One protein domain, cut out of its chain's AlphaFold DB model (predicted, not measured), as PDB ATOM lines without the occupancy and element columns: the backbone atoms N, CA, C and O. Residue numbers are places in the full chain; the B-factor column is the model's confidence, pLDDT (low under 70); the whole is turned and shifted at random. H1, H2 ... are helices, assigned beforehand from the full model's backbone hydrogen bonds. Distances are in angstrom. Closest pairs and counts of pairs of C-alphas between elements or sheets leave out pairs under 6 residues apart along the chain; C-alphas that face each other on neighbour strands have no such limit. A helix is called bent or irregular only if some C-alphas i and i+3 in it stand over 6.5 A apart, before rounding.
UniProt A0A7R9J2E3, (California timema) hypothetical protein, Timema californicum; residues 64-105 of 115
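This is residues 64 to 105 of the 115 residues of the protein "(California timema) hypothetical protein" of Timema californicum (UniProt A0A7R9J2E3). One long helix, H2, 43.2 A from first to last C-alpha, makes most of the length of a thin rod, with a kink of 26 degrees near residue 94; a single short turn of helix, H1, stands before its first end, and residues 102 to 105 trail from its last. The printed part has 42 residues with two named helices, H1 then H2, and no named strand; its class is all helix. It is extended, with a radius of gyration of the C-alphas of 17.9 A, and spans 57 by 16 by 7 A.

H1, residues 67 to 70, and H2, residues 73 to 101, are joined by a tight link of 2 residues. They are close but not clearly touching; their closest C-alphas, those of Leu 70 and Arg 76, are 7.2 A apart. H1 is too short for an O i to N i+4 pair, and its one O i to N i+3 pair is within hydrogen-bond range; in H2, 21 of 25 O i to N i+4 pairs are.

H1 begins at C-alpha 67 (145.497, 214.674, 169.888). H2 measures 43.2 A, from C-alpha 73 (151.936, 208.199, 161.598) to C-alpha 101 (126.593, 200.903, 127.404). It is only just irregular: C-alphas 94 and 97 are 7.0 A apart.

The two C-alphas farthest apart, those of Ser 66 and Leu 105, are 58.0 A apart. The printed part has no cut. Mean pLDDT of the printed part is 73.0, with residues 64 to 71 and 98 to 105 under 70.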
ATOM      1  N   LYS A  64     139.242 207.928 173.677       52.94
ATOM      2  CA  LYS A  64     139.839 209.219 174.030       52.94
ATOM      3  C   LYS A  64     141.299 209.203 173.583       52.94
ATOM      4  O   LYS A  64     142.206 209.115 174.402       52.94
ATOM      5  N   LEU A  65     141.516 209.211 172.274       53.62
ATOM      6  CA  LEU A  65     142.812 209.420 171.675       53.62
ATOM      7  C   LEU A  65     143.150 210.874 171.978       53.62
ATOM      8  O   LEU A  65     142.488 211.794 171.498       53.62
ATOM      9  N   SER A  66     144.148 211.077 172.835       55.38
ATOM     10  CA  SER A  66     144.812 212.376 172.939       55.38
ATOM     11  C   SER A  66     145.153 212.857 171.518       55.38
ATOM     12  O   SER A  66     145.496 212.014 170.682       55.38
ATOM     13  N   PRO A  67     145.094 214.163 171.203       58.22
ATOM     14  CA  PRO A  67     145.497 214.674 169.888       58.22
ATOM     15  C   PRO A  67     146.897 214.186 169.462       58.22
ATOM     16  O   PRO A  67     147.133 213.979 168.277       58.22
ATOM     17  N   ILE A  68     147.771 213.857 170.425       60.81
ATOM     18  CA  ILE A  68     149.082 213.223 170.197       60.81
ATOM     19  C   ILE A  68     148.988 211.824 169.550       60.81
ATOM     20  O   ILE A  68     149.877 211.420 168.809       60.81
ATOM     21  N   GLN A  69     147.931 211.057 169.835       59.41
ATOM     22  CA  GLN A  69     147.744 209.696 169.325       59.41
ATOM     23  C   GLN A  69     147.059 209.668 167.955       59.41
ATOM     24  O   GLN A  69     147.320 208.768 167.159       59.41
ATOM     25  N   LEU A  70     146.216 210.662 167.663       66.25
ATOM     26  CA  LEU A  70     145.643 210.863 166.329       66.25
ATOM     27  C   LEU A  70     146.702 211.308 165.316       66.25
ATOM     28  O   LEU A  70     146.636 210.894 164.159       66.25
ATOM     29  N   ASP A  71     147.696 212.076 165.767       68.06
ATOM     30  CA  ASP A  71     148.806 212.546 164.933       68.06
ATOM     31  C   ASP A  71     149.926 211.502 164.758       68.06
ATOM     32  O   ASP A  71     150.899 211.718 164.033       68.06
ATOM     33  N   MET A  72     149.783 210.317 165.366       78.31
ATOM     34  CA  MET A  72     150.722 209.231 165.113       78.31
ATOM     35  C   MET A  72     150.681 208.808 163.635       78.31
ATOM     36  O   MET A  72     149.601 208.611 163.063       78.31
ATOM     37  N   PRO A  73     151.847 208.547 163.014       76.69
ATOM     38  CA  PRO A  73     151.936 208.199 161.598       76.69
ATOM     39  C   PRO A  73     151.161 206.923 161.253       76.69
ATOM     40  O   PRO A  73     150.664 206.789 160.136       76.69
ATOM     41  N   ILE A  74     151.008 206.001 162.210       81.31
ATOM     42  CA  ILE A  74     150.211 204.783 162.038       81.31
ATOM     43  C   ILE A  74     148.722 205.120 161.854       81.31
ATOM     44  O   ILE A  74     148.102 204.654 160.903       81.31
ATOM     45  N   SER A  75     148.175 206.007 162.692       78.38
ATOM     46  CA  SER A  75     146.774 206.441 162.644       78.38
ATOM     47  C   SER A  75     146.481 207.164 161.327       78.38
ATOM     48  O   SER A  75     145.521 206.851 160.620       78.38
ATOM     49  N   ARG A  76     147.400 208.048 160.919       80.06
ATOM     50  CA  ARG A  76     147.325 208.784 159.650       80.06
ATOM     51  C   ARG A  76     147.330 207.856 158.433       80.06
ATOM     52  O   ARG A  76     146.579 208.083 157.489       80.06
ATOM     53  N   ARG A  77     148.143 206.792 158.453       83.75
ATOM     54  CA  ARG A  77     148.204 205.795 157.370       83.75
ATOM     55  C   ARG A  77     146.895 205.029 157.221       83.75
ATOM     56  O   ARG A  77     146.411 204.915 156.101       83.75
ATOM     57  N   PHE A  78     146.303 204.558 158.318       84.06
ATOM     58  CA  PHE A  78     145.017 203.852 158.264       84.06
ATOM     59  C   PHE A  78     143.865 204.769 157.833       84.06
ATOM     60  O   PHE A  78     143.050 204.368 157.003       84.06
ATOM     61  N   ALA A  79     143.837 206.018 158.311       80.44
ATOM     62  CA  ALA A  79     142.850 207.005 157.874       80.44
ATOM     63  C   ALA A  79     142.969 207.317 156.370       80.44
ATOM     64  O   ALA A  79     141.967 207.369 155.656       80.44
ATOM     65  N   ASN A  80     144.197 207.480 155.869       81.31
ATOM     66  CA  ASN A  80     144.444 207.716 154.449       81.31
ATOM     67  C   ASN A  80     144.128 206.481 153.595       81.31
ATOM     68  O   ASN A  80     143.556 206.632 152.520       81.31
ATOM     69  N   LEU A  81     144.418 205.268 154.078       85.62
ATOM     70  CA  LEU A  81     144.035 204.022 153.405       85.62
ATOM     71  C   LEU A  81     142.518 203.905 153.243       85.62
ATOM     72  O   LEU A  81     142.052 203.606 152.150       85.62
ATOM     73  N   GLY A  82     141.749 204.191 154.297       83.44
ATOM     74  CA  GLY A  82     140.287 204.175 154.229       83.44
ATOM     75  C   GLY A  82     139.736 205.159 153.193       83.44
ATOM     76  O   GLY A  82     138.848 204.806 152.421       83.44
ATOM     77  N   ARG A  83     140.315 206.364 153.111       81.00
ATOM     78  CA  ARG A  83     139.951 207.367 152.094       81.00
ATOM     79  C   ARG A  83     140.278 206.897 150.682       81.00
ATOM     80  O   ARG A  83     139.417 206.963 149.815       81.00
ATOM     81  N   VAL A  84     141.490 206.387 150.462       84.88
ATOM     82  CA  VAL A  84     141.919 205.890 149.145       84.88
ATOM     83  C   VAL A  84     141.028 204.737 148.692       84.88
ATOM     84  O   VAL A  84     140.555 204.750 147.559       84.88
ATOM     85  N   LEU A  85     140.742 203.774 149.571       85.00
ATOM     86  CA  LEU A  85     139.861 202.651 149.251       85.00
ATOM     87  C   LEU A  85     138.429 203.111 148.963       85.00
ATOM     88  O   LEU A  85     137.840 202.672 147.980       85.00
ATOM     89  N   GLY A  86     137.888 204.023 149.776       82.75
ATOM     90  CA  GLY A  86     136.543 204.567 149.591       82.75
ATOM     91  C   GLY A  86     136.376 205.302 148.261       82.75
ATOM     92  O   GLY A  86     135.444 205.005 147.518       82.75
ATOM     93  N   VAL A  87     137.314 206.194 147.925       81.88
ATOM     94  CA  VAL A  87     137.315 206.918 146.641       81.88
ATOM     95  C   VAL A  87     137.467 205.940 145.478       81.88
ATOM     96  O   VAL A  87     136.695 205.995 144.526       81.88
ATOM     97  N   THR A  88     138.396 204.985 145.576       84.25
ATOM     98  CA  THR A  88     138.650 204.016 144.498       84.25
ATOM     99  C   THR A  88     137.413 203.161 144.208       84.25
ATOM    100  O   THR A  88     137.029 203.010 143.052       84.25
ATOM    101  N   ILE A  89     136.747 202.637 145.242       84.38
ATOM    102  CA  ILE A  89     135.519 201.843 145.081       84.38
ATOM    103  C   ILE A  89     134.377 202.713 144.540       84.38
ATOM    104  O   ILE A  89     133.665 202.280 143.634       84.38
ATOM    105  N   GLY A  90     134.220 203.941 145.046       82.62
ATOM    106  CA  GLY A  90     133.212 204.890 144.568       82.62
ATOM    107  C   GLY A  90     133.367 205.207 143.081       82.62
ATOM    108  O   GLY A  90     132.402 205.100 142.323       82.62
ATOM    109  N   CYS A  91     134.591 205.490 142.632       80.75
ATOM    110  CA  CYS A  91     134.885 205.736 141.221       80.75
ATOM    111  C   CYS A  91     134.650 204.490 140.352       80.75
ATOM    112  O   CYS A  91     134.071 204.604 139.273       80.75
ATOM    113  N   LEU A  92     135.039 203.293 140.811       82.12
ATOM    114  CA  LEU A  92     134.788 202.040 140.079       82.12
ATOM    115  C   LEU A  92     133.288 201.755 139.915       82.12
ATOM    116  O   LEU A  92     132.851 201.364 138.832       82.12
ATOM    117  N   LEU A  93     132.485 201.999 140.954       80.69
ATOM    118  CA  LEU A  93     131.025 201.889 140.879       80.69
ATOM    119  C   LEU A  93     130.407 202.986 139.998       80.69
ATOM    120  O   LEU A  93     129.445 202.721 139.279       80.69
ATOM    121  N   GLY A  94     130.969 204.196 140.002       76.88
ATOM    122  CA  GLY A  94     130.553 205.295 139.126       76.88
ATOM    123  C   GLY A  94     130.845 205.043 137.643       76.88
ATOM    124  O   GLY A  94     130.108 205.529 136.790       76.88
ATOM    125  N   MET A  95     131.869 204.244 137.331       76.62
ATOM    126  CA  MET A  95     132.209 203.814 135.966       76.62
ATOM    127  C   MET A  95     131.426 202.575 135.499       76.62
ATOM    128  O   MET A  95     131.428 202.255 134.311       76.62
ATOM    129  N   LEU A  96     130.690 201.907 136.395       77.31
ATOM    130  CA  LEU A  96     129.847 200.746 136.085       77.31
ATOM    131  C   LEU A  96     128.820 200.980 134.944       77.31
ATOM    132  O   LEU A  96     128.603 200.051 134.164       77.31
ATOM    133  N   PRO A  97     128.224 202.177 134.751       72.12
ATOM    134  CA  PRO A  97     127.351 202.465 133.608       72.12
ATOM    135  C   PRO A  97     128.030 202.293 132.238       72.12
ATOM    136  O   PRO A  97     127.370 201.871 131.287       72.12
ATOM    137  N   LEU A  98     129.346 202.537 132.130       68.25
ATOM    138  CA  LEU A  98     130.104 202.337 130.883       68.25
ATOM    139  C   LEU A  98     130.169 200.855 130.482       68.25
ATOM    140  O   LEU A  98     130.136 200.526 129.298       68.25
ATOM    141  N   LEU A  99     130.175 199.947 131.464       66.31
ATOM    142  CA  LEU A  99     130.162 198.497 131.241       66.31
ATOM    143  C   LEU A  99     128.839 198.006 130.620       66.31
ATOM    144  O   LEU A  99     128.833 197.016 129.890       66.31
ATOM    145  N   PHE A 100     127.723 198.704 130.864       68.00
ATOM    146  CA  PHE A 100     126.409 198.363 130.302       68.00
ATOM    147  C   PHE A 100     126.112 199.052 128.965       68.00
ATOM    148  O   PHE A 100     125.344 198.509 128.168       68.00
ATOM    149  N   LEU A 101     126.740 200.197 128.682       62.25
ATOM    150  CA  LEU A 101     126.593 200.903 127.404       62.25
ATOM    151  C   LEU A 101     127.178 200.095 126.226       62.25
ATOM    152  O   LEU A 101     126.611 200.095 125.135       62.25
ATOM    153  N   ASN A 102     128.220 199.290 126.475       56.41
ATOM    154  CA  ASN A 102     128.853 198.419 125.474       56.41
ATOM    155  C   ASN A 102     127.971 197.269 124.947       56.41
ATOM    156  O   ASN A 102     128.327 196.630 123.963       56.41
ATOM    157  N   LYS A 103     126.806 196.991 125.550       56.12
ATOM    158  CA  LYS A 103     125.883 195.953 125.048       56.12
ATOM    159  C   LYS A 103     124.885 196.450 123.999       56.12
ATOM    160  O   LYS A 103     124.080 195.655 123.521       56.12
ATOM    161  N   LYS A 104     124.924 197.736 123.626       52.00
ATOM    162  CA  LYS A 104     123.968 198.340 122.684       52.00
ATOM    163  C   LYS A 104     124.628 199.056 121.498       52.00
ATOM    164  O   LYS A 104     124.116 200.071 121.043       52.00
ATOM    165  N   LEU A 105     125.731 198.514 120.984       53.59
ATOM    166  CA  LEU A 105     126.305 198.919 119.697       53.59
ATOM    167  C   LEU A 105     125.949 197.870 118.629       53.59
ATOM    168  O   LEU A 105     126.527 196.784 118.641       53.59
TER     169      LEU A 105